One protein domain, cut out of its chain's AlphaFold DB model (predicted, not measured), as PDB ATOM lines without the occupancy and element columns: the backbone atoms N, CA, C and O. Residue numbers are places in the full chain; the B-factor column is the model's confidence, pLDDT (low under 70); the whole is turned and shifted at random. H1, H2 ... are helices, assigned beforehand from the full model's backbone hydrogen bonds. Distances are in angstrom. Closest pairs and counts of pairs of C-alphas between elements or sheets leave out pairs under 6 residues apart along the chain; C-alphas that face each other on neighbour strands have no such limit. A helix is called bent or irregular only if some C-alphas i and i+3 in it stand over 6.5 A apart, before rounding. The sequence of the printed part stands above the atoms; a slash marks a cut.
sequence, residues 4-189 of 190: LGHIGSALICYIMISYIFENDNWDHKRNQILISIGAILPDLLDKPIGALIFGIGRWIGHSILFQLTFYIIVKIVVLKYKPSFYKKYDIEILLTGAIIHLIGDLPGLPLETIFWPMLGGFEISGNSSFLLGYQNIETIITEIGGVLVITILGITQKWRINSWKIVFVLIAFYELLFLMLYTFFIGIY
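AT A GLANCE: This is residues 4 to 189 of the 190 residues of an uncharacterized protein of Candidatus Heimdallarchaeota archaeon (UniProt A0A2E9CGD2). Helix H4 lies in the middle, with H1, the arm H2a of the bent helix H2, and H3 packed round it, H3 folding back along H4 as a helical hairpin. H7 crosses H1 on the side away from H4, and H8 folds back from H7 to meet H2b near its far end; residues 19 to 25 stick out. The printed part has 186 residues with eight named helices, H1 to H8 in order, and no named strand: the class is all helix. It is compact, with a radius of gyration of the C-alphas of 17.4 A and spans of 51 by 37 by 29 A.

IN THESE COORDINATES: Find C-alpha 4 at (-17.789, 51.813, 35.667); from there H1 runs to residue 20, 24.1 A away. Next comes H2, residues 28 to 53, assigned as one helix by its hydrogen bonds but bent: C-alphas 39 and 42 are 7.3 A apart. Its arms are H2a, residues 28 to 39, 16.0 A, and H2b, residues 42 to 53, 15.9 A. H3 is residues 64 to 81, 25.6 A. H4, residues 90 to 108, starts at C-alpha 90 (-2.440, 44.805, 22.535) and spans 28.8 A; it is irregular, with C-alphas 104 and 107 7.6 A apart. H5, residues 111 to 114, and H6, residues 130 to 133, have four residues each. H7, residues 137 to 156, spans 28.2 A; H8, residues 161 to 186, spans 37.1 A and ends at C-alpha 186 (-39.615, 47.266, 27.916).

HOW THE PARTS SIT: Start at H1, which touches H7 at a steep tilt of 54 degrees; look at the closest C-alphas, Gly 8 and Gly 146, 3.9 A apart. H1 touches H2a at 45 degrees, opposite ways, closest at C-alphas Ile 7 and Ser 36, 5.0 A. H2a touches H4 at 43 degrees, the same way, closest at C-alphas Ala 39 and Gly 97, 4.2 A. H3 and H4 form the hairpin at 13 degrees, closest at C-alphas Lys 75 and Ile 91, 6.5 A. H2b touches H8 with residues 47 to 51 alone, closest at C-alphas Ala 51 and Phe 185, 7.2 A. H7 and H8 are close but not clearly touching, and H6 and H8 are near each other. H5 touches no helix. Every O i to N i+4 pair is within hydrogen-bond range in H1, H2a, H3, H7 and H8, but 7 of 8 in H2b and 13 of 15 in H4; H5 and H6 are too short for one.

THE WHOLE: The C-alphas of Asp 24 and Tyr 189, the two farthest apart, are 53.4 A from each other. The printed part has no cut. The link from H5 to H6, residues 115 to 129, is long. Look for pLDDT under 70 at residues 23 to 24, 49 to 55, 124 to 131 and 184 to 189.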
ATOM      1  N   LEU A   4     -18.902  51.189  34.964       94.44
ATOM      2  CA  LEU A   4     -17.789  51.813  35.667       94.44
ATOM      3  C   LEU A   4     -17.133  50.818  36.615       94.44
ATOM      4  O   LEU A   4     -15.909  50.831  36.733       94.44
ATOM      5  N   GLY A   5     -17.901  49.912  37.219       94.75
ATOM      6  CA  GLY A   5     -17.379  48.811  38.019       94.75
ATOM      7  C   GLY A   5     -16.480  47.879  37.205       94.75
ATOM      8  O   GLY A   5     -15.371  47.559  37.647       94.75
ATOM      9  N   HIS A   6     -16.888  47.505  35.987       95.69
ATOM     10  CA  HIS A   6     -16.067  46.671  35.099       95.69
ATOM     11  C   HIS A   6     -14.786  47.388  34.652       95.69
ATOM     12  O   HIS A   6     -13.696  46.825  34.748       95.69
ATOM     13  N   ILE A   7     -14.876  48.657  34.238       96.88
ATOM     14  CA  ILE A   7     -13.688  49.447  33.871       96.88
ATOM     15  C   ILE A   7     -12.749  49.608  35.076       96.88
ATOM     16  O   ILE A   7     -11.540  49.408  34.957       96.88
ATOM     17  N   GLY A   8     -13.290  49.953  36.245       97.00
ATOM     18  CA  GLY A   8     -12.526  50.171  37.469       97.00
ATOM     19  C   GLY A   8     -11.779  48.927  37.934       97.00
ATOM     20  O   GLY A   8     -10.577  48.995  38.194       97.00
ATOM     21  N   SER A   9     -12.467  47.786  37.999       96.75
ATOM     22  CA  SER A   9     -11.861  46.501  38.367       96.75
ATOM     23  C   SER A   9     -10.763  46.090  37.383       96.75
ATOM     24  O   SER A   9      -9.662  45.739  37.809       96.75
ATOM     25  N   ALA A  10     -10.996  46.243  36.078       97.69
ATOM     26  CA  ALA A  10      -9.987  45.976  35.061       97.69
ATOM     27  C   ALA A  10      -8.749  46.870  35.208       97.69
ATOM     28  O   ALA A  10      -7.621  46.381  35.158       97.69
ATOM     29  N   LEU A  11      -8.936  48.167  35.451       97.56
ATOM     30  CA  LEU A  11      -7.833  49.101  35.676       97.56
ATOM     31  C   LEU A  11      -7.041  48.769  36.946       97.56
ATOM     32  O   LEU A  11      -5.812  48.806  36.904       97.56
ATOM     33  N   ILE A  12      -7.704  48.397  38.047       96.94
ATOM     34  CA  ILE A  12      -7.023  47.948  39.274       96.94
ATOM     35  C   ILE A  12      -6.173  46.709  38.985       96.94
ATOM     36  O   ILE A  12      -4.976  46.710  39.275       96.94
ATOM     37  N   CYS A  13      -6.756  45.679  38.368       96.12
ATOM     38  CA  CYS A  13      -6.031  44.463  38.012       96.12
ATOM     39  C   CYS A  13      -4.845  44.764  37.093       96.12
ATOM     40  O   CYS A  13      -3.757  44.238  37.311       96.12
ATOM     41  N   TYR A  14      -5.011  45.654  36.110       95.38
ATOM     42  CA  TYR A  14      -3.915  46.086  35.248       95.38
ATOM     43  C   TYR A  14      -2.775  46.729  36.036       95.38
ATOM     44  O   TYR A  14      -1.617  46.380  35.818       95.38
ATOM     45  N   ILE A  15      -3.087  47.651  36.951       93.50
ATOM     46  CA  ILE A  15      -2.082  48.321  37.784       93.50
ATOM     47  C   ILE A  15      -1.329  47.280  38.617       93.50
ATOM     48  O   ILE A  15      -0.099  47.272  38.604       93.50
ATOM     49  N   MET A  16      -2.046  46.357  39.266       93.12
ATOM     50  CA  MET A  16      -1.444  45.273  40.048       93.12
ATOM     51  C   MET A  16      -0.525  44.392  39.195       93.12
ATOM     52  O   MET A  16       0.616  44.154  39.575       93.12
ATOM     53  N   ILE A  17      -0.987  43.961  38.018       91.12
ATOM     54  CA  ILE A  17      -0.190  43.174  37.066       91.12
ATOM     55  C   ILE A  17       1.056  43.965  36.650       91.12
ATOM     56  O   ILE A  17       2.163  43.439  36.696       91.12
ATOM     57  N   SER A  18       0.907  45.239  36.288       89.81
ATOM     58  CA  SER A  18       2.033  46.067  35.847       89.81
ATOM     59  C   SER A  18       3.090  46.267  36.934       89.81
ATOM     60  O   SER A  18       4.275  46.288  36.618       89.81
ATOM     61  N   TYR A  19       2.663  46.343  38.198       89.31
ATOM     62  CA  TYR A  19       3.552  46.425  39.350       89.31
ATOM     63  C   TYR A  19       4.288  45.101  39.592       89.31
ATOM     64  O   TYR A  19       5.497  45.102  39.777       89.31
ATOM     65  N   ILE A  20       3.583  43.965  39.530       89.88
ATOM     66  CA  ILE A  20       4.167  42.628  39.742       89.88
ATOM     67  C   ILE A  20       5.210  42.282  38.673       89.88
ATOM     68  O   ILE A  20       6.215  41.647  38.976       89.88
ATOM     69  N   PHE A  21       4.967  42.666  37.421       85.38
ATOM     70  CA  PHE A  21       5.849  42.327  36.302       85.38
ATOM     71  C   PHE A  21       6.903  43.404  35.987       85.38
ATOM     72  O   PHE A  21       7.590  43.256  34.976       85.38
ATOM     73  N   GLU A  22       7.011  44.461  36.811       74.69
ATOM     74  CA  GLU A  22       8.006  45.553  36.734       74.69
ATOM     75  C   GLU A  22       8.342  45.995  35.297       74.69
ATOM     76  O   GLU A  22       9.499  46.121  34.896       74.69
ATOM     77  N   ASN A  23       7.315  46.167  34.460       69.44
ATOM     78  CA  ASN A  23       7.539  46.338  33.030       69.44
ATOM     79  C   ASN A  23       7.542  47.814  32.622       69.44
ATOM     80  O   ASN A  23       6.591  48.299  32.012       69.44
ATOM     81  N   ASP A  24       8.646  48.503  32.910       66.56
ATOM     82  CA  ASP A  24       8.847  49.932  32.601       66.56
ATOM     83  C   ASP A  24       8.748  50.267  31.101       66.56
ATOM     84  O   ASP A  24       8.546  51.418  30.714       66.56
ATOM     85  N   ASN A  25       8.847  49.263  30.225       76.75
ATOM     86  CA  ASN A  25       8.711  49.434  28.777       76.75
ATOM     87  C   ASN A  25       7.252  49.400  28.293       76.75
ATOM     88  O   ASN A  25       6.994  49.492  27.087       76.75
ATOM     89  N   TRP A  26       6.281  49.219  29.190       84.19
ATOM     90  CA  TRP A  26       4.872  49.196  28.822       84.19
ATOM     91  C   TRP A  26       4.339  50.595  28.540       84.19
ATOM     92  O   TRP A  26       4.501  51.542  29.303       84.19
ATOM     93  N   ASP A  27       3.598  50.709  27.442       89.44
ATOM     94  CA  ASP A  27       2.803  51.897  27.158       89.44
ATOM     95  C   ASP A  27       1.556  51.892  28.051       89.44
ATOM     96  O   ASP A  27       0.469  51.488  27.636       89.44
ATOM     97  N   HIS A  28       1.724  52.292  29.314       89.94
ATOM     98  CA  HIS A  28       0.676  52.201  30.332       89.94
ATOM     99  C   HIS A  28      -0.619  52.895  29.920       89.94
ATOM    100  O   HIS A  28      -1.698  52.366  30.167       89.94
ATOM    101  N   LYS A  29      -0.533  54.043  29.238       89.88
ATOM    102  CA  LYS A  29      -1.719  54.777  28.779       89.88
ATOM    103  C   LYS A  29      -2.494  53.982  27.736       89.88
ATOM    104  O   LYS A  29      -3.707  53.831  27.862       89.88
ATOM    105  N   ARG A  30      -1.807  53.448  26.720       91.62
ATOM    106  CA  ARG A  30      -2.442  52.595  25.705       91.62
ATOM    107  C   ARG A  30      -3.043  51.348  26.344       91.62
ATOM    108  O   ARG A  30      -4.190  51.018  26.070       91.62
ATOM    109  N   ASN A  31      -2.292  50.696  27.218       94.38
ATOM    110  CA  ASN A  31      -2.694  49.446  27.847       94.38
ATOM    111  C   ASN A  31      -3.911  49.623  28.768       94.38
ATOM    112  O   ASN A  31      -4.808  48.790  28.750       94.38
ATOM    113  N   GLN A  32      -3.997  50.734  29.504       94.75
ATOM    114  CA  GLN A  32      -5.178  51.085  30.303       94.75
ATOM    115  C   GLN A  32      -6.420  51.319  29.439       94.75
ATOM    116  O   GLN A  32      -7.514  50.891  29.801       94.75
ATOM    117  N   ILE A  33      -6.267  51.964  28.278       94.00
ATOM    118  CA  ILE A  33      -7.372  52.126  27.324       94.00
ATOM    119  C   ILE A  33      -7.809  50.756  26.802       94.00
ATOM    120  O   ILE A  33      -8.995  50.443  26.827       94.00
ATOM    121  N   LEU A  34      -6.861  49.923  26.369       95.44
ATOM    122  CA  LEU A  34      -7.154  48.598  25.826       95.44
ATOM    123  C   LEU A  34      -7.822  47.690  26.855       95.44
ATOM    124  O   LEU A  34      -8.818  47.055  26.527       95.44
ATOM    125  N   ILE A  35      -7.340  47.656  28.098       97.44
ATOM    126  CA  ILE A  35      -7.961  46.802  29.113       97.44
ATOM    127  C   ILE A  35      -9.368  47.288  29.466       97.44
ATOM    128  O   ILE A  35     -10.255  46.463  29.648       97.44
ATOM    129  N   SER A  36      -9.599  48.606  29.467       96.56
ATOM    130  CA  SER A  36     -10.935  49.180  29.671       96.56
ATOM    131  C   SER A  36     -11.884  48.818  28.528       96.56
ATOM    132  O   SER A  36     -13.029  48.464  28.779       96.56
ATOM    133  N   ILE A  37     -11.412  48.852  27.273       95.44
ATOM    134  CA  ILE A  37     -12.189  48.409  26.104       95.44
ATOM    135  C   ILE A  37     -12.515  46.916  26.218       95.44
ATOM    136  O   ILE A  37     -13.654  46.518  25.989       95.44
ATOM    137  N   GLY A  38     -11.535  46.093  26.593       96.12
ATOM    138  CA  GLY A  38     -11.738  44.663  26.814       96.12
ATOM    139  C   GLY A  38     -12.778  44.395  27.900       96.12
ATOM    140  O   GLY A  38     -13.663  43.566  27.713       96.12
ATOM    141  N   ALA A  39     -12.716  45.150  28.995       97.00
ATOM    142  CA  ALA A  39     -13.611  45.017  30.137       97.00
ATOM    143  C   ALA A  39     -15.060  45.411  29.855       97.00
ATOM    144  O   ALA A  39     -15.924  45.043  30.624       97.00
ATOM    145  N   ILE A  40     -15.352  46.150  28.785       94.56
ATOM    146  CA  ILE A  40     -16.739  46.475  28.406       94.56
ATOM    147  C   ILE A  40     -17.229  45.645  27.220       94.56
ATOM    148  O   ILE A  40     -18.395  45.736  26.841       94.56
ATOM    149  N   LEU A  41     -16.342  44.864  26.597       93.44
ATOM    150  CA  LEU A  41     -16.631  44.153  25.359       93.44
ATOM    151  C   LEU A  41     -17.738  43.093  25.514       93.44
ATOM    152  O   LEU A  41     -18.619  43.086  24.655       93.44
ATOM    153  N   PRO A  42     -17.766  42.240  26.561       93.44
ATOM    154  CA  PRO A  42     -18.861  41.281  26.755       93.44
ATOM    155  C   PRO A  42     -20.237  41.956  26.784       93.44
ATOM    156  O   PRO A  42     -21.154  41.558  26.067       93.44
ATOM    157  N   ASP A  43     -20.347  43.043  27.546       89.88
ATOM    158  CA  ASP A  43     -21.555  43.861  27.656       89.88
ATOM    159  C   ASP A  43     -21.935  44.548  26.348       89.88
ATOM    160  O   ASP A  43     -23.114  44.616  26.001       89.88
ATOM    161  N   LEU A  44     -20.946  45.068  25.621       87.06
ATOM    162  CA  LEU A  44     -21.161  45.737  24.342       87.06
ATOM    163  C   LEU A  44     -21.660  44.773  23.263       87.06
ATOM    164  O   LEU A  44     -22.363  45.199  22.351       87.06
ATOM    165  N   LEU A  45     -21.305  43.493  23.351       87.19
ATOM    166  CA  LEU A  45     -21.839  42.463  22.466       87.19
ATOM    167  C   LEU A  45     -23.263  42.092  22.872       87.19
ATOM    168  O   LEU A  45     -24.164  42.109  22.037       87.19
ATOM    169  N   ASP A  46     -23.484  41.815  24.152       86.12
ATOM    170  CA  ASP A  46     -24.747  41.233  24.596       86.12
ATOM    171  C   ASP A  46     -25.883  42.235  24.706       86.12
ATOM    172  O   ASP A  46     -27.016  41.894  24.385       86.12
ATOM    173  N   LYS A  47     -25.628  43.477  25.113       78.81
ATOM    174  CA  LYS A  47     -26.712  44.442  25.337       78.81
ATOM    175  C   LYS A  47     -27.394  44.868  24.029       78.81
ATOM    176  O   LYS A  47     -28.617  44.782  23.976       78.81
ATOM    177  N   PRO A  48     -26.685  45.261  22.953       75.12
ATOM    178  CA  PRO A  48     -27.327  45.613  21.688       75.12
ATOM    179  C   PRO A  48     -27.877  44.390  20.943       75.12
ATOM    180  O   PRO A  48     -29.016  44.415  20.484       75.12
ATOM    181  N   ILE A  49     -27.083  43.318  20.819       69.69
ATOM    182  CA  ILE A  49     -27.454  42.125  20.034       69.69
ATOM    183  C   ILE A  49     -28.526  41.323  20.767       69.69
ATOM    184  O   ILE A  49     -29.523  40.922  20.171       69.69
ATOM    185  N   GLY A  50     -28.333  41.125  22.069       65.44
ATOM    186  CA  GLY A  50     -29.286  40.462  22.943       65.44
ATOM    187  C   GLY A  50     -30.619  41.174  22.958       65.44
ATOM    188  O   GLY A  50     -31.624  40.549  22.642       65.44
ATOM    189  N   ALA A  51     -30.642  42.488  23.201       64.69
ATOM    190  CA  ALA A  51     -31.902  43.227  23.229       64.69
ATOM    191  C   ALA A  51     -32.687  43.123  21.907       64.69
ATOM    192  O   ALA A  51     -33.910  43.030  21.940       64.69
ATOM    193  N   LEU A  52     -32.001  43.072  20.758       67.50
ATOM    194  CA  LEU A  52     -32.643  42.929  19.448       67.50
ATOM    195  C   LEU A  52     -33.152  41.511  19.143       67.50
ATOM    196  O   LEU A  52     -34.146  41.382  18.432       67.50
ATOM    197  N   ILE A  53     -32.464  40.461  19.608       68.75
ATOM    198  CA  ILE A  53     -32.685  39.079  19.132       68.75
ATOM    199  C   ILE A  53     -33.215  38.148  20.229       68.75
ATOM    200  O   ILE A  53     -34.059  37.296  19.958       68.75
ATOM    201  N   PHE A  54     -32.720  38.289  21.455       66.38
ATOM    202  CA  PHE A  54     -32.903  37.314  22.532       66.38
ATOM    203  C   PHE A  54     -33.589  37.890  23.788       66.38
ATOM    204  O   PHE A  54     -34.028  37.133  24.650       66.38
ATOM    205  N   GLY A  55     -33.724  39.217  23.879       68.94
ATOM    206  CA  GLY A  55     -34.203  39.938  25.057       68.94
ATOM    207  C   GLY A  55     -33.070  40.488  25.932       68.94
ATOM    208  O   GLY A  55     -31.881  40.400  25.617       68.94
ATOM    209  N   ILE A  56     -33.441  41.104  27.055       72.25
ATOM    210  CA  ILE A  56     -32.476  41.646  28.021       72.25
ATOM    211  C   ILE A  56     -31.852  40.473  28.781       72.25
ATOM    212  O   ILE A  56     -32.566  39.693  29.404       72.25
ATOM    213  N   GLY A  57     -30.526  40.343  28.735       76.25
ATOM    214  CA  GLY A  57     -29.839  39.225  29.372       76.25
ATOM    215  C   GLY A  57     -28.341  39.178  29.091       76.25
ATOM    216  O   GLY A  57     -27.766  40.108  28.519       76.25
ATOM    217  N   ARG A  58     -27.727  38.075  29.525       84.50
ATOM    218  CA  ARG A  58     -26.340  37.689  29.244       84.50
ATOM    219  C   ARG A  58     -26.371  36.609  28.158       84.50
ATOM    220  O   ARG A  58     -27.123  35.648  28.283       84.50
ATOM    221  N   TRP A  59     -25.592  36.783  27.099       87.94
ATOM    222  CA  TRP A  59     -25.655  35.975  25.880       87.94
ATOM    223  C   TRP A  59     -24.245  35.528  25.457       87.94
ATOM    224  O   TRP A  59     -23.416  35.165  26.293       87.94
ATOM    225  N   ILE A  60     -23.968  35.515  24.149       91.12
ATOM    226  CA  ILE A  60     -22.715  35.021  23.559       91.12
ATOM    227  C   ILE A  60     -21.469  35.733  24.105       91.12
ATOM    228  O   ILE A  60     -20.426  35.107  24.267       91.12
ATOM    229  N   GLY A  61     -21.565  37.022  24.424       91.75
ATOM    230  CA  GLY A  61     -20.487  37.835  24.969       91.75
ATOM    231  C   GLY A  61     -20.035  37.359  26.344       91.75
ATOM    232  O   GLY A  61     -18.861  37.523  26.671       91.75
ATOM    233  N   HIS A  62     -20.904  36.704  27.114       93.75
ATOM    234  CA  HIS A  62     -20.558  36.140  28.419       93.75
ATOM    235  C   HIS A  62     -20.113  34.667  28.368       93.75
ATOM    236  O   HIS A  62     -19.934  34.045  29.414       93.75
ATOM    237  N   SER A  63     -19.857  34.119  27.174       94.06
ATOM    238  CA  SER A  63     -19.220  32.808  27.005       94.06
ATOM    239  C   SER A  63     -17.696  32.921  26.935       94.06
ATOM    240  O   SER A  63     -17.139  33.641  26.099       94.06
ATOM    241  N   ILE A  64     -16.995  32.136  27.760       94.00
ATOM    242  CA  ILE A  64     -15.527  32.040  27.735       94.00
ATOM    243  C   ILE A  64     -15.054  31.524  26.373       94.00
ATOM    244  O   ILE A  64     -14.101  32.059  25.803       94.00
ATOM    245  N   LEU A  65     -15.720  30.500  25.828       93.44
ATOM    246  CA  LEU A  65     -15.332  29.922  24.542       93.44
ATOM    247  C   LEU A  65     -15.523  30.930  23.407       93.44
ATOM    248  O   LEU A  65     -14.659  31.036  22.532       93.44
ATOM    249  N   PHE A  66     -16.618  31.692  23.439       93.94
ATOM    250  CA  PHE A  66     -16.850  32.764  22.480       93.94
ATOM    251  C   PHE A  66     -15.759  33.835  22.579       93.94
ATOM    252  O   PHE A  66     -15.153  34.162  21.561       93.94
ATOM    253  N   GLN A  67     -15.443  34.328  23.782       94.69
ATOM    254  CA  GLN A  67     -14.410  35.354  23.975       94.69
ATOM    255  C   GLN A  67     -13.026  34.886  23.505       94.69
ATOM    256  O   GLN A  67     -12.331  35.615  22.794       94.69
ATOM    257  N   LEU A  68     -12.639  33.646  23.819       94.81
ATOM    258  CA  LEU A  68     -11.379  33.059  23.349       94.81
ATOM    259  C   LEU A  68     -11.350  32.907  21.824       94.81
ATOM    260  O   LEU A  68     -10.352  33.244  21.186       94.81
ATOM    261  N   THR A  69     -12.442  32.432  21.226       94.12
ATOM    262  CA  THR A  69     -12.542  32.260  19.769       94.12
ATOM    263  C   THR A  69     -12.504  33.608  19.054       94.12
ATOM    264  O   THR A  69     -11.743  33.781  18.101       94.12
ATOM    265  N   PHE A  70     -13.268  34.587  19.545       93.12
ATOM    266  CA  PHE A  70     -13.272  35.958  19.044       93.12
ATOM    267  C   PHE A  70     -11.866  36.559  19.100       93.12
ATOM    268  O   PHE A  70     -11.373  37.070  18.095       93.12
ATOM    269  N   TYR A  71     -11.177  36.412  20.231       93.88
ATOM    270  CA  TYR A  71      -9.791  36.838  20.395       93.88
ATOM    271  C   TYR A  71      -8.847  36.195  19.368       93.88
ATOM    272  O   TYR A  71      -8.065  36.903  18.730       93.88
ATOM    273  N   ILE A  72      -8.923  34.875  19.168       94.94
ATOM    274  CA  ILE A  72      -8.077  34.161  18.198       94.94
ATOM    275  C   ILE A  72      -8.326  34.692  16.783       94.94
ATOM    276  O   ILE A  72      -7.371  34.985  16.060       94.94
ATOM    277  N   ILE A  73      -9.592  34.866  16.397       94.56
ATOM    278  CA  ILE A  73      -9.965  35.393  15.081       94.56
ATOM    279  C   ILE A  73      -9.423  36.812  14.905       94.56
ATOM    280  O   ILE A  73      -8.748  37.081  13.910       94.56
ATOM    281  N   VAL A  74      -9.656  37.703  15.874       91.94
ATOM    282  CA  VAL A  74      -9.151  39.082  15.838       91.94
ATOM    283  C   VAL A  74      -7.635  39.082  15.702       91.94
ATOM    284  O   VAL A  74      -7.113  39.753  14.818       91.94
ATOM    285  N   LYS A  75      -6.922  38.278  16.497       92.06
ATOM    286  CA  LYS A  75      -5.462  38.170  16.434       92.06
ATOM    287  C   LYS A  75      -4.979  37.723  15.055       92.06
ATOM    288  O   LYS A  75      -4.081  38.353  14.499       92.06
ATOM    289  N   ILE A  76      -5.580  36.685  14.470       93.31
ATOM    290  CA  ILE A  76      -5.216  36.187  13.133       93.31
ATOM    291  C   ILE A  76      -5.469  37.255  12.064       93.31
ATOM    292  O   ILE A  76      -4.587  37.536  11.250       93.31
ATOM    293  N   VAL A  77      -6.655  37.868  12.061       91.44
ATOM    294  CA  VAL A  77      -7.042  38.899  11.085       91.44
ATOM    295  C   VAL A  77      -6.104  40.098  11.179       91.44
ATOM    296  O   VAL A  77      -5.587  40.577  10.170       91.44
ATOM    297  N   VAL A  78      -5.828  40.557  12.395       89.00
ATOM    298  CA  VAL A  78      -4.938  41.682  12.657       89.00
ATOM    299  C   VAL A  78      -3.515  41.399  12.185       89.00
ATOM    300  O   VAL A  78      -2.959  42.204  11.437       89.00
ATOM    301  N   LEU A  79      -2.938  40.256  12.563       88.62
ATOM    302  CA  LEU A  79      -1.576  39.893  12.167       88.62
ATOM    303  C   LEU A  79      -1.444  39.751  10.648       88.62
ATOM    304  O   LEU A  79      -0.409  40.098  10.086       88.62
ATOM    305  N   LYS A  80      -2.501  39.282   9.978       90.88
ATOM    306  CA  LYS A  80      -2.514  39.098   8.526       90.88
ATOM    307  C   LYS A  80      -2.691  40.405   7.751       90.88
ATOM    308  O   LYS A  80      -2.040  40.586   6.729       90.88
ATOM    309  N   TYR A  81      -3.577  41.296   8.198       90.00
ATOM    310  CA  TYR A  81      -4.022  42.438   7.387       90.00
ATOM    311  C   TYR A  81      -3.593  43.810   7.918       90.00
ATOM    312  O   TYR A  81      -3.594  44.778   7.155       90.00
ATOM    313  N   LYS A  82      -3.252  43.930   9.206       85.69
ATOM    314  CA  LYS A  82      -2.891  45.197   9.867       85.69
ATOM    315  C   LYS A  82      -1.748  45.033  10.890       85.69
ATOM    316  O   LYS A  82      -1.852  45.574  11.992       85.69
ATOM    317  N   PRO A  83      -0.631  44.357  10.551       81.38
ATOM    318  CA  PRO A  83       0.426  44.061  11.521       81.38
ATOM    319  C   PRO A  83       1.083  45.317  12.120       81.38
ATOM    320  O   PRO A  83       1.547  45.277  13.252       81.38
ATOM    321  N   SER A  84       1.090  46.446  11.404       83.88
ATOM    322  CA  SER A  84       1.672  47.709  11.881       83.88
ATOM    323  C   SER A  84       0.789  48.498  12.855       83.88
ATOM    324  O   SER A  84       1.274  49.436  13.482       83.88
ATOM    325  N   PHE A  85      -0.499  48.158  12.982       77.88
ATOM    326  CA  PHE A  85      -1.441  48.902  13.828       77.88
ATOM    327  C   PHE A  85      -1.364  48.498  15.311       77.88
ATOM    328  O   PHE A  85      -1.809  49.250  16.184       77.88
ATOM    329  N   TYR A  86      -0.783  47.333  15.606       79.81
ATOM    330  CA  TYR A  86      -0.797  46.732  16.935       79.81
ATOM    331  C   TYR A  86       0.609  46.532  17.489       79.81
ATOM    332  O   TYR A  86       1.544  46.169  16.776       79.81
ATOM    333  N   LYS A  87       0.747  46.750  18.795       84.50
ATOM    334  CA  LYS A  87       1.921  46.352  19.569       84.50
ATOM    335  C   LYS A  87       1.762  44.904  20.033       84.50
ATOM    336  O   LYS A  87       0.660  44.364  20.086       84.50
ATOM    337  N   LYS A  88       2.894  44.299  20.406       82.06
ATOM    338  CA  LYS A  88       3.048  42.869  20.719       82.06
ATOM    339  C   LYS A  88       1.974  42.276  21.648       82.06
ATOM    340  O   LYS A  88       1.682  41.100  21.494       82.06
ATOM    341  N   TYR A  89       1.434  43.061  22.584       88.25
ATOM    342  CA  TYR A  89       0.509  42.586  23.622       88.25
ATOM    343  C   TYR A  89      -0.877  43.242  23.581       88.25
ATOM    344  O   TYR A  89      -1.663  43.067  24.506       88.25
ATOM    345  N   ASP A  90      -1.192  44.030  22.549       91.88
ATOM    346  CA  ASP A  90      -2.440  44.805  22.535       91.88
ATOM    347  C   ASP A  90      -3.687  43.908  22.606       91.88
ATOM    348  O   ASP A  90      -4.649  44.214  23.311       91.88
ATOM    349  N   ILE A  91      -3.667  42.791  21.875       92.38
ATOM    350  CA  ILE A  91      -4.799  41.865  21.800       92.38
ATOM    351  C   ILE A  91      -4.912  41.080  23.115       92.38
ATOM    352  O   ILE A  91      -6.010  40.872  23.623       92.38
ATOM    353  N   GLU A  92      -3.787  40.671  23.702       93.50
ATOM    354  CA  GLU A  92      -3.718  39.980  24.992       93.50
ATOM    355  C   GLU A  92      -4.281  40.848  26.125       93.50
ATOM    356  O   GLU A  92      -4.973  40.346  27.011       93.50
ATOM    357  N   ILE A  93      -4.034  42.158  26.080       95.12
ATOM    358  CA  ILE A  93      -4.559  43.111  27.061       95.12
ATOM    359  C   ILE A  93      -6.077  43.269  26.909       95.12
ATOM    360  O   ILE A  93      -6.784  43.283  27.916       95.12
ATOM    361  N   LEU A  94      -6.593  43.314  25.673       95.56
ATOM    362  CA  LEU A  94      -8.040  43.290  25.416       95.56
ATOM    363  C   LEU A  94      -8.687  42.019  25.983       95.56
ATOM    364  O   LEU A  94      -9.691  42.106  26.689       95.56
ATOM    365  N   LEU A  95      -8.091  40.848  25.729       96.06
ATOM    366  CA  LEU A  95      -8.585  39.579  26.273       96.06
ATOM    367  C   LEU A  95      -8.553  39.570  27.801       96.06
ATOM    368  O   LEU A  95      -9.509  39.129  28.429       96.06
ATOM    369  N   THR A  96      -7.481  40.084  28.406       96.12
ATOM    370  CA  THR A  96      -7.367  40.187  29.868       96.12
ATOM    371  C   THR A  96      -8.512  41.017  30.446       96.12
ATOM    372  O   THR A  96      -9.127  40.602  31.423       96.12
ATOM    373  N   GLY A  97      -8.850  42.145  29.813       97.56
ATOM    374  CA  GLY A  97     -10.002  42.960  30.203       97.56
ATOM    375  C   GLY A  97     -11.316  42.180  30.142       97.56
ATOM    376  O   GLY A  97     -12.066  42.175  31.115       97.56
ATOM    377  N   ALA A  98     -11.562  41.456  29.046       97.19
ATOM    378  CA  ALA A  98     -12.768  40.640  28.895       97.19
ATOM    379  C   ALA A  98     -12.839  39.504  29.931       97.19
ATOM    380  O   ALA A  98     -13.902  39.230  30.475       97.19
ATOM    381  N   ILE A  99     -11.714  38.868  30.265       96.19
ATOM    382  CA  ILE A  99     -11.664  37.836  31.311       96.19
ATOM    383  C   ILE A  99     -11.982  38.434  32.684       96.19
ATOM    384  O   ILE A  99     -12.757  37.843  33.431       96.19
ATOM    385  N   ILE A 100     -11.425  39.604  33.020       97.25
ATOM    386  CA  ILE A 100     -11.729  40.288  34.288       97.25
ATOM    387  C   ILE A 100     -13.219  40.631  34.373       97.25
ATOM    388  O   ILE A 100     -13.822  40.435  35.427       97.25
ATOM    389  N   HIS A 101     -13.824  41.067  33.262       96.06
ATOM    390  CA  HIS A 101     -15.271  41.263  33.173       96.06
ATOM    391  C   HIS A 101     -16.031  39.985  33.539       96.06
ATOM    392  O   HIS A 101     -16.854  40.011  34.451       96.06
ATOM    393  N   LEU A 102     -15.722  38.862  32.878       94.56
ATOM    394  CA  LEU A 102     -16.395  37.583  33.134       94.56
ATOM    395  C   LEU A 102     -16.232  37.135  34.589       94.56
ATOM    396  O   LEU A 102     -17.207  36.711  35.199       94.56
ATOM    397  N   ILE A 103     -15.027  37.267  35.155       94.75
ATOM    398  CA  ILE A 103     -14.751  36.950  36.565       94.75
ATOM    399  C   ILE A 103     -15.635  37.794  37.488       94.75
ATOM    400  O   ILE A 103     -16.212  37.261  38.433       94.75
ATOM    401  N   GLY A 104     -15.755  39.093  37.207       92.00
ATOM    402  CA  GLY A 104     -16.586  40.011  37.983       92.00
ATOM    403  C   GLY A 104     -18.076  39.666  37.953       92.00
ATOM    404  O   GLY A 104     -18.780  39.957  38.919       92.00
ATOM    405  N   ASP A 105     -18.546  39.022  36.887       90.88
ATOM    406  CA  ASP A 105     -19.943  38.619  36.724       90.88
ATOM    407  C   ASP A 105     -20.231  37.162  37.129       90.88
ATOM    408  O   ASP A 105     -21.403  36.791  37.212       90.88
ATOM    409  N   LEU A 106     -19.213  36.345  37.449       90.31
ATOM    410  CA  LEU A 106     -19.384  34.933  37.843       90.31
ATOM    411  C   LEU A 106     -20.495  34.690  38.881       90.31
ATOM    412  O   LEU A 106     -21.258  33.747  38.680       90.31
ATOM    413  N   PRO A 107     -20.655  35.500  39.954       86.81
ATOM    414  CA  PRO A 107     -21.705  35.260  40.949       86.81
ATOM    415  C   PRO A 107     -23.137  35.320  40.396       86.81
ATOM    416  O   PRO A 107     -24.046  34.780  41.018       86.81
ATOM    417  N   GLY A 108     -23.346  35.991  39.260       82.19
ATOM    418  CA  GLY A 108     -24.652  36.163  38.621       82.19
ATOM    419  C   GLY A 108     -24.766  35.512  37.242       82.19
ATOM    420  O   GLY A 108     -25.727  35.801  36.531       82.19
ATOM    421  N   LEU A 109     -23.795  34.686  36.835       85.19
ATOM    422  CA  LEU A 109     -23.760  34.058  35.515       85.19
ATOM    423  C   LEU A 109     -24.092  32.558  35.587       85.19
ATOM    424  O   LEU A 109     -23.367  31.811  36.247       85.19
ATOM    425  N   PRO A 110     -25.118  32.091  34.854       88.44
ATOM    426  CA  PRO A 110     -25.385  30.663  34.694       88.44
ATOM    427  C   PRO A 110     -24.207  29.939  34.031       88.44
ATOM    428  O   PRO A 110     -23.581  30.468  33.101       88.44
ATOM    429  N   LEU A 111     -23.925  28.705  34.461       90.19
ATOM    430  CA  LEU A 111     -22.836  27.888  33.904       90.19
ATOM    431  C   LEU A 111     -23.044  27.613  32.409       90.19
ATOM    432  O   LEU A 111     -22.085  27.588  31.638       90.19
ATOM    433  N   GLU A 112     -24.297  27.470  31.991       91.12
ATOM    434  CA  GLU A 112     -24.732  27.288  30.611       91.12
ATOM    435  C   GLU A 112     -24.295  28.461  29.736       91.12
ATOM    436  O   GLU A 112     -23.823  28.245  28.623       91.12
ATOM    437  N   THR A 113     -24.378  29.689  30.259       90.44
ATOM    438  CA  THR A 113     -23.946  30.904  29.552       90.44
ATOM    439  C   THR A 113     -22.422  30.975  29.480       90.44
ATOM    440  O   THR A 113     -21.865  31.192  28.404       90.44
ATOM    441  N   ILE A 114     -21.736  30.710  30.597       92.19
ATOM    442  CA  ILE A 114     -20.266  30.747  30.691       92.19
ATOM    443  C   ILE A 114     -19.618  29.765  29.706       92.19
ATOM    444  O   ILE A 114     -18.639  30.101  29.032       92.19
ATOM    445  N   PHE A 115     -20.162  28.550  29.618       93.31
ATOM    446  CA  PHE A 115     -19.635  27.474  28.782       93.31
ATOM    447  C   PHE A 115     -20.407  27.286  27.474       93.31
ATOM    448  O   PHE A 115     -20.185  26.292  26.779       93.31
ATOM    449  N   TRP A 116     -21.290  28.214  27.100       92.12
ATOM    450  CA  TRP A 116     -22.011  28.140  25.832       92.12
ATOM    451  C   TRP A 116     -21.020  28.015  24.660       92.12
ATOM    452  O   TRP A 116     -20.020  28.745  24.638       92.12
ATOM    453  N   PRO A 117     -21.247  27.119  23.680       92.44
ATOM    454  CA  PRO A 117     -22.434  26.285  23.460       92.44
ATOM    455  C   PRO A 117     -22.348  24.866  24.059       92.44
ATOM    456  O   PRO A 117     -23.157  24.011  23.712       92.44
ATOM    457  N   MET A 118     -21.368  24.564  24.918       92.62
ATOM    458  CA  MET A 118     -21.096  23.193  25.381       92.62
ATOM    459  C   MET A 118     -22.124  22.652  26.382       92.62
ATOM    460  O   MET A 118     -22.349  21.447  26.409       92.62
ATOM    461  N   LEU A 119     -22.715  23.519  27.211       90.12
ATOM    462  CA  LEU A 119     -23.608  23.115  28.308       90.12
ATOM    463  C   LEU A 119     -25.100  23.385  28.047       90.12
ATOM    464  O   LEU A 119     -25.918  23.081  28.906       90.12
ATOM    465  N   GLY A 120     -25.476  23.901  26.873       85.31
ATOM    466  CA  GLY A 120     -26.879  24.137  26.513       85.31
ATOM    467  C   GLY A 120     -27.129  25.501  25.874       85.31
ATOM    468  O   GLY A 120     -26.213  26.130  25.347       85.31
ATOM    469  N   GLY A 121     -28.395  25.922  25.873       82.12
ATOM    470  CA  GLY A 121     -28.821  27.248  25.420       82.12
ATOM    471  C   GLY A 121     -28.701  28.308  26.516       82.12
ATOM    472  O   GLY A 121     -28.382  28.002  27.660       82.12
ATOM    473  N   PHE A 122     -28.971  29.562  26.162       83.00
ATOM    474  CA  PHE A 122     -28.990  30.658  27.127       83.00
ATOM    475  C   PHE A 122     -30.227  30.578  28.023       83.00
ATOM    476  O   PHE A 122     -31.338  30.360  27.530       83.00
ATOM    477  N   GLU A 123     -30.045  30.795  29.326       70.62
ATOM    478  CA  GLU A 123     -31.178  30.989  30.222       70.62
ATOM    479  C   GLU A 123     -31.873  32.304  29.870       70.62
ATOM    480  O   GLU A 123     -31.297  33.389  29.963       70.62
ATOM    481  N   ILE A 124     -33.147  32.212  29.491       65.50
ATOM    482  CA  ILE A 124     -34.010  33.383  29.362       65.50
ATOM    483  C   ILE A 124     -34.367  33.809  30.786       65.50
ATOM    484  O   ILE A 124     -35.417  33.446  31.319       65.50
ATOM    485  N   SER A 125     -33.458  34.525  31.447       54.91
ATOM    486  CA  SER A 125     -33.769  35.120  32.744       54.91
ATOM    487  C   SER A 125     -34.911  36.117  32.546       54.91
ATOM    488  O   SER A 125     -34.809  37.069  31.772       54.91
ATOM    489  N   GLY A 126     -36.051  35.849  33.184       49.50
ATOM    490  CA  GLY A 126     -37.220  36.711  33.081       49.50
ATOM    491  C   GLY A 126     -36.894  38.096  33.625       49.50
ATOM    492  O   GLY A 126     -36.541  38.204  34.793       49.50
ATOM    493  N   ASN A 127     -37.006  39.122  32.772       48.88
ATOM    494  CA  ASN A 127     -37.069  40.555  33.085       48.88
ATOM    495  C   ASN A 127     -36.433  40.972  34.427       48.88
ATOM    496  O   ASN A 127     -37.075  41.643  35.240       48.88
ATOM    497  N   SER A 128     -35.166  40.623  34.674       52.66
ATOM    498  CA  SER A 128     -34.411  41.254  35.750       52.66
ATOM    499  C   SER A 128     -34.102  42.667  35.270       52.66
ATOM    500  O   SER A 128     -33.161  42.943  34.528       52.66
ATOM    501  N   SER A 129     -35.026  43.571  35.584       60.16
ATOM    502  CA  SER A 129     -34.949  44.965  35.182       60.16
ATOM    503  C   SER A 129     -33.594  45.525  35.610       60.16
ATOM    504  O   SER A 129     -33.257  45.511  36.788       60.16
ATOM    505  N   PHE A 130     -32.821  46.040  34.655       64.88
ATOM    506  CA  PHE A 130     -31.575  46.763  34.913       64.88
ATOM    507  C   PHE A 130     -31.722  47.823  36.020       64.88
ATOM    508  O   PHE A 130     -30.841  47.992  36.853       64.88
ATOM    509  N   LEU A 131     -32.882  48.480  36.110       68.81
ATOM    510  CA  LEU A 131     -33.148  49.448  37.176       68.81
ATOM    511  C   LEU A 131     -33.127  48.815  38.579       68.81
ATOM    512  O   LEU A 131     -32.776  49.491  39.542       68.81
ATOM    513  N   LEU A 132     -33.446  47.523  38.707       73.19
ATOM    514  CA  LEU A 132     -33.325  46.783  39.967       73.19
ATOM    515  C   LEU A 132     -31.862  46.557  40.355       73.19
ATOM    516  O   LEU A 132     -31.557  46.491  41.542       73.19
ATOM    517  N   GLY A 133     -30.933  46.491  39.399       74.62
ATOM    518  CA  GLY A 133     -29.514  46.384  39.735       74.62
ATOM    519  C   GLY A 133     -28.979  47.641  40.419       74.62
ATOM    520  O   GLY A 133     -28.159  47.522  41.323       74.62
ATOM    521  N   TYR A 134     -29.522  48.829  40.126       75.50
ATOM    522  CA  TYR A 134     -29.216  50.043  40.899       75.50
ATOM    523  C   TYR A 134     -29.847  50.078  42.295       75.50
ATOM    524  O   TYR A 134     -29.517  50.959  43.083       75.50
ATOM    525  N   GLN A 135     -30.724  49.135  42.636       84.12
ATOM    526  CA  GLN A 135     -31.182  48.949  44.017       84.12
ATOM    527  C   GLN A 135     -30.218  48.058  44.814       84.12
ATOM    528  O   GLN A 135     -30.272  48.034  46.042       84.12
ATOM    529  N   ASN A 136     -29.313  47.341  44.135       86.25
ATOM    530  CA  ASN A 136     -28.306  46.510  44.775       86.25
ATOM    531  C   ASN A 136     -27.111  47.367  45.234       86.25
ATOM    532  O   ASN A 136     -26.413  47.995  44.432       86.25
ATOM    533  N   ILE A 137     -26.845  47.345  46.543       90.19
ATOM    534  CA  ILE A 137     -25.758  48.102  47.171       90.19
ATOM    535  C   ILE A 137     -24.370  47.718  46.638       90.19
ATOM    536  O   ILE A 137     -23.518  48.588  46.488       90.19
ATOM    537  N   GLU A 138     -24.140  46.453  46.288       89.19
ATOM    538  CA  GLU A 138     -22.873  45.986  45.712       89.19
ATOM    539  C   GLU A 138     -22.638  46.609  44.334       89.19
ATOM    540  O   GLU A 138     -21.523  47.014  44.002       89.19
ATOM    541  N   THR A 139     -23.705  46.758  43.543       88.62
ATOM    542  CA  THR A 139     -23.634  47.435  42.244       88.62
ATOM    543  C   THR A 139     -23.308  48.914  42.431       88.62
ATOM    544  O   THR A 139     -22.388  49.416  41.798       88.62
ATOM    545  N   ILE A 140     -23.965  49.602  43.368       90.81
ATOM    546  CA  ILE A 140     -23.655  51.009  43.668       90.81
ATOM    547  C   ILE A 140     -22.194  51.170  44.119       90.81
ATOM    548  O   ILE A 140     -21.484  52.040  43.615       90.81
ATOM    549  N   ILE A 141     -21.728  50.330  45.050       93.94
ATOM    550  CA  ILE A 141     -20.355  50.384  45.569       93.94
ATOM    551  C   ILE A 141     -19.343  50.164  44.443       93.94
ATOM    552  O   ILE A 141     -18.360  50.900  44.356       93.94
ATOM    553  N   THR A 142     -19.575  49.178  43.576       93.50
ATOM    554  CA  THR A 142     -18.664  48.875  42.463       93.50
ATOM    555  C   THR A 142     -18.631  49.998  41.426       93.50
ATOM    556  O   THR A 142     -17.540  50.377  41.001       93.50
ATOM    557  N   GLU A 143     -19.768  50.614  41.090       93.38
ATOM    558  CA  GLU A 143     -19.812  51.775  40.188       93.38
ATOM    559  C   GLU A 143     -19.095  52.999  40.780       93.38
ATOM    560  O   GLU A 143     -18.272  53.623  40.104       93.38
ATOM    561  N   ILE A 144     -19.340  53.320  42.058       94.81
ATOM    562  CA  ILE A 144     -18.639  54.410  42.760       94.81
ATOM    563  C   ILE A 144     -17.134  54.129  42.802       94.81
ATOM    564  O   ILE A 144     -16.330  55.016  42.513       94.81
ATOM    565  N   GLY A 145     -16.741  52.893  43.116       96.31
ATOM    566  CA  GLY A 145     -15.346  52.458  43.081       96.31
ATOM    567  C   GLY A 145     -14.715  52.676  41.704       96.31
ATOM    568  O   GLY A 145     -13.618  53.226  41.609       96.31
ATOM    569  N   GLY A 146     -15.438  52.342  40.635       96.38
ATOM    570  CA  GLY A 146     -15.034  52.606  39.258       96.38
ATOM    571  C   GLY A 146     -14.776  54.081  38.964       96.38
ATOM    572  O   GLY A 146     -13.709  54.438  38.453       96.38
ATOM    573  N   VAL A 147     -15.706  54.958  39.354       95.75
ATOM    574  CA  VAL A 147     -15.548  56.419  39.232       95.75
ATOM    575  C   VAL A 147     -14.301  56.897  39.969       95.75
ATOM    576  O   VAL A 147     -13.526  57.684  39.418       95.75
ATOM    577  N   LEU A 148     -14.082  56.424  41.199       97.44
ATOM    578  CA  LEU A 148     -12.924  56.808  42.004       97.44
ATOM    579  C   LEU A 148     -11.613  56.386  41.337       97.44
ATOM    580  O   LEU A 148     -10.710  57.212  41.219       97.44
ATOM    581  N   VAL A 149     -11.515  55.151  40.837       97.25
ATOM    582  CA  VAL A 149     -10.318  54.649  40.135       97.25
ATOM    583  C   VAL A 149     -10.001  55.500  38.908       97.25
ATOM    584  O   VAL A 149      -8.869  55.968  38.762       97.25
ATOM    585  N   ILE A 150     -10.993  55.750  38.049       95.50
ATOM    586  CA  ILE A 150     -10.821  56.575  36.843       95.50
ATOM    587  C   ILE A 150     -10.405  57.997  37.230       95.50
ATOM    588  O   ILE A 150      -9.512  58.575  36.609       95.50
ATOM    589  N   THR A 151     -11.006  58.551  38.284       95.75
ATOM    590  CA  THR A 151     -10.702  59.906  38.752       95.75
ATOM    591  C   THR A 151      -9.270  60.009  39.280       95.75
ATOM    592  O   THR A 151      -8.522  60.909  38.893       95.75
ATOM    593  N   ILE A 152      -8.851  59.063  40.121       96.38
ATOM    594  CA  ILE A 152      -7.490  58.993  40.661       96.38
ATOM    595  C   ILE A 152      -6.479  58.845  39.519       96.38
ATOM    596  O   ILE A 152      -5.483  59.571  39.486       96.38
ATOM    597  N   LEU A 153      -6.739  57.968  38.547       94.75
ATOM    598  CA  LEU A 153      -5.884  57.815  37.368       94.75
ATOM    599  C   LEU A 153      -5.796  59.105  36.553       94.75
ATOM    600  O   LEU A 153      -4.699  59.525  36.188       94.75
ATOM    601  N   GLY A 154      -6.921  59.776  36.316       94.19
ATOM    602  CA  GLY A 154      -6.935  61.030  35.575       94.19
ATOM    603  C   GLY A 154      -6.136  62.139  36.261       94.19
ATOM    604  O   GLY A 154      -5.386  62.861  35.599       94.19
ATOM    605  N   ILE A 155      -6.234  62.253  37.589       96.25
ATOM    606  CA  ILE A 155      -5.470  63.230  38.380       96.25
ATOM    607  C   ILE A 155      -3.977  62.885  38.371       96.25
ATOM    608  O   ILE A 155      -3.151  63.727  38.013       96.25
ATOM    609  N   THR A 156      -3.622  61.647  38.722       94.12
ATOM    610  CA  THR A 156      -2.220  61.195  38.824       94.12
ATOM    611  C   THR A 156      -1.485  61.289  37.488       94.12
ATOM    612  O   THR A 156      -0.325  61.696  37.442       94.12
ATOM    613  N   GLN A 157      -2.174  61.015  36.380       93.06
ATOM    614  CA  GLN A 157      -1.621  61.122  35.029       93.06
ATOM    615  C   GLN A 157      -1.768  62.513  34.404       93.06
ATOM    616  O   GLN A 157      -1.411  62.692  33.234       93.06
ATOM    617  N   LYS A 158      -2.283  63.492  35.158       95.56
ATOM    618  CA  LYS A 158      -2.466  64.885  34.729       95.56
ATOM    619  C   LYS A 158      -3.234  64.987  33.409       95.56
ATOM    620  O   LYS A 158      -2.804  65.656  32.464       95.56
ATOM    621  N   TRP A 159      -4.361  64.283  33.321       94.12
ATOM    622  CA  TRP A 159      -5.233  64.322  32.152       94.12
ATOM    623  C   TRP A 159      -5.665  65.754  31.837       94.12
ATOM    624  O   TRP A 159      -6.041  66.530  32.717       94.12
ATOM    625  N   ARG A 160      -5.624  66.105  30.549       95.44
ATOM    626  CA  ARG A 160      -6.086  67.412  30.068       95.44
ATOM    627  C   ARG A 160      -7.605  67.488  30.188       95.44
ATOM    628  O   ARG A 160      -8.283  66.470  30.091       95.44
ATOM    629  N   ILE A 161      -8.154  68.700  30.280       94.50
ATOM    630  CA  ILE A 161      -9.611  68.912  30.345       94.50
ATOM    631  C   ILE A 161     -10.371  68.207  29.207       94.50
ATOM    632  O   ILE A 161     -11.459  67.686  29.416       94.50
ATOM    633  N   ASN A 162      -9.778  68.117  28.012       94.00
ATOM    634  CA  ASN A 162     -10.388  67.412  26.884       94.00
ATOM    635  C   ASN A 162     -10.497  65.897  27.115       94.00
ATOM    636  O   ASN A 162     -11.477  65.302  26.689       94.00
ATOM    637  N   SER A 163      -9.542  65.279  27.816       90.75
ATOM    638  CA  SER A 163      -9.611  63.859  28.182       90.75
ATOM    639  C   SER A 163     -10.777  63.601  29.135       90.75
ATOM    640  O   SER A 163     -11.562  62.688  28.900       90.75
ATOM    641  N   TRP A 164     -10.955  64.462  30.142       92.75
ATOM    642  CA  TRP A 164     -12.105  64.401  31.048       92.75
ATOM    643  C   TRP A 164     -13.434  64.566  30.314       92.75
ATOM    644  O   TRP A 164     -14.360  63.796  30.549       92.75
ATOM    645  N   LYS A 165     -13.515  65.525  29.380       92.88
ATOM    646  CA  LYS A 165     -14.703  65.718  28.538       92.88
ATOM    647  C   LYS A 165     -15.029  64.471  27.723       92.88
ATOM    648  O   LYS A 165     -16.186  64.079  27.680       92.88
ATOM    649  N   ILE A 166     -14.027  63.846  27.100       90.19
ATOM    650  CA  ILE A 166     -14.225  62.621  26.315       90.19
ATOM    651  C   ILE A 166     -14.755  61.498  27.204       90.19
ATOM    652  O   ILE A 166     -15.753  60.882  26.851       90.19
ATOM    653  N   VAL A 167     -14.144  61.264  28.368       89.25
ATOM    654  CA  VAL A 167     -14.600  60.221  29.300       89.25
ATOM    655  C   VAL A 167     -16.028  60.489  29.768       89.25
ATOM    656  O   VAL A 167     -16.862  59.594  29.696       89.25
ATOM    657  N   PHE A 168     -16.342  61.725  30.155       91.44
ATOM    658  CA  PHE A 168     -17.699  62.106  30.543       91.44
ATOM    659  C   PHE A 168     -18.715  61.863  29.417       91.44
ATOM    660  O   PHE A 168     -19.766  61.280  29.659       91.44
ATOM    661  N   VAL A 169     -18.388  62.258  28.182       91.19
ATOM    662  CA  VAL A 169     -19.253  62.038  27.013       91.19
ATOM    663  C   VAL A 169     -19.448  60.550  26.736       91.19
ATOM    664  O   VAL A 169     -20.567  60.149  26.447       91.19
ATOM    665  N   LEU A 170     -18.403  59.725  26.843       87.19
ATOM    666  CA  LEU A 170     -18.510  58.280  26.627       87.19
ATOM    667  C   LEU A 170     -19.399  57.607  27.676       87.19
ATOM    668  O   LEU A 170     -20.235  56.785  27.313       87.19
ATOM    669  N   ILE A 171     -19.254  57.986  28.948       87.94
ATOM    670  CA  ILE A 171     -20.099  57.480  30.035       87.94
ATOM    671  C   ILE A 171     -21.548  57.911  29.802       87.94
ATOM    672  O   ILE A 171     -22.438  57.070  29.751       87.94
ATOM    673  N   ALA A 172     -21.788  59.205  29.570       87.81
ATOM    674  CA  ALA A 172     -23.129  59.724  29.321       87.81
ATOM    675  C   ALA A 172     -23.780  59.086  28.084       87.81
ATOM    676  O   ALA A 172     -24.965  58.763  28.109       87.81
ATOM    677  N   PHE A 173     -23.013  58.881  27.011       87.25
ATOM    678  CA  PHE A 173     -23.488  58.212  25.805       87.25
ATOM    679  C   PHE A 173     -23.859  56.754  26.072       87.25
ATOM    680  O   PHE A 173     -24.910  56.317  25.615       87.25
ATOM    681  N   TYR A 174     -23.032  56.012  26.814       83.50
ATOM    682  CA  TYR A 174     -23.332  54.630  27.183       83.50
ATOM    683  C   TYR A 174     -24.622  54.537  28.003       83.50
ATOM    684  O   TYR A 174     -25.510  53.766  27.646       83.50
ATOM    685  N   GLU A 175     -24.751  55.355  29.049       81.62
ATOM    686  CA  GLU A 175     -25.940  55.372  29.909       81.62
ATOM    687  C   GLU A 175     -27.196  55.774  29.126       81.62
ATOM    688  O   GLU A 175     -28.252  55.161  29.274       81.62
ATOM    689  N   LEU A 176     -27.084  56.762  28.230       83.56
ATOM    690  CA  LEU A 176     -28.197  57.189  27.385       83.56
ATOM    691  C   LEU A 176     -28.599  56.104  26.383       83.56
ATOM    692  O   LEU A 176     -29.785  55.810  26.255       83.56
ATOM    693  N   LEU A 177     -27.632  55.499  25.686       79.25
ATOM    694  CA  LEU A 177     -27.878  54.397  24.758       79.25
ATOM    695  C   LEU A 177     -28.574  53.247  25.484       79.25
ATOM    696  O   LEU A 177     -29.552  52.697  24.982       79.25
ATOM    697  N   PHE A 178     -28.096  52.914  26.679       73.25
ATOM    698  CA  PHE A 178     -28.671  51.854  27.481       73.25
ATOM    699  C   PHE A 178     -30.103  52.187  27.922       73.25
ATOM    700  O   PHE A 178     -30.997  51.363  27.746       73.25
ATOM    701  N   LEU A 179     -30.356  53.404  28.419       75.56
ATOM    702  CA  LEU A 179     -31.695  53.867  28.794       75.56
ATOM    703  C   LEU A 179     -32.657  53.865  27.597       75.56
ATOM    704  O   LEU A 179     -33.813  53.465  27.735       75.56
ATOM    705  N   MET A 180     -32.191  54.278  26.416       77.75
ATOM    706  CA  MET A 180     -32.975  54.239  25.180       77.75
ATOM    707  C   MET A 180     -33.332  52.807  24.781       77.75
ATOM    708  O   MET A 180     -34.493  52.536  24.493       77.75
ATOM    709  N   LEU A 181     -32.370  51.879  24.798       73.31
ATOM    710  CA  LEU A 181     -32.638  50.467  24.508       73.31
ATOM    711  C   LEU A 181     -33.615  49.888  25.539       73.31
ATOM    712  O   LEU A 181     -34.619  49.289  25.168       73.31
ATOM    713  N   TYR A 182     -33.385  50.136  26.828       70.12
ATOM    714  CA  TYR A 182     -34.263  49.679  27.903       70.12
ATOM    715  C   TYR A 182     -35.704  50.185  27.728       70.12
ATOM    716  O   TYR A 182     -36.637  49.387  27.746       70.12
ATOM    717  N   THR A 183     -35.896  51.492  27.519       70.12
ATOM    718  CA  THR A 183     -37.230  52.093  27.333       70.12
ATOM    719  C   THR A 183     -37.911  51.617  26.058       70.12
ATOM    720  O   THR A 183     -39.109  51.352  26.087       70.12
ATOM    721  N   PHE A 184     -37.165  51.450  24.966       69.50
ATOM    722  CA  PHE A 184     -37.706  50.940  23.711       69.50
ATOM    723  C   PHE A 184     -38.179  49.492  23.850       69.50
ATOM    724  O   PHE A 184     -39.296  49.184  23.459       69.50
ATOM    725  N   PHE A 185     -37.378  48.606  24.446       63.53
ATOM    726  CA  PHE A 185     -37.742  47.194  24.543       63.53
ATOM    727  C   PHE A 185     -38.763  46.916  25.643       63.53
ATOM    728  O   PHE A 185     -39.720  46.202  25.388       63.53
ATOM    729  N   ILE A 186     -38.636  47.496  26.838       60.31
ATOM    730  CA  ILE A 186     -39.615  47.266  27.916       60.31
ATOM    731  C   ILE A 186     -40.912  48.031  27.677       60.31
ATOM    732  O   ILE A 186     -41.976  47.507  27.985       60.31
ATOM    733  N   GLY A 187     -40.852  49.220  27.071       53.00
ATOM    734  CA  GLY A 187     -42.048  49.972  26.682       53.00
ATOM    735  C   GLY A 187     -42.888  49.289  25.596       53.00
ATOM    736  O   GLY A 187     -44.031  49.675  25.406       53.00
ATOM    737  N   ILE A 188     -42.351  48.278  24.903       49.25
ATOM    738  CA  ILE A 188     -43.105  47.422  23.969       49.25
ATOM    739  C   ILE A 188     -43.841  46.283  24.706       49.25
ATOM    740  O   ILE A 188     -44.802  45.736  24.171       49.25
ATOM    741  N   TYR A 189     -43.419  45.929  25.926       45.03
ATOM    742  CA  TYR A 189     -43.966  44.812  26.710       45.03
ATOM    743  C   TYR A 189     -44.810  45.244  27.932       45.03
ATOM    744  O   TYR A 189     -45.163  44.390  28.748       45.03
TER     745      TYR A 189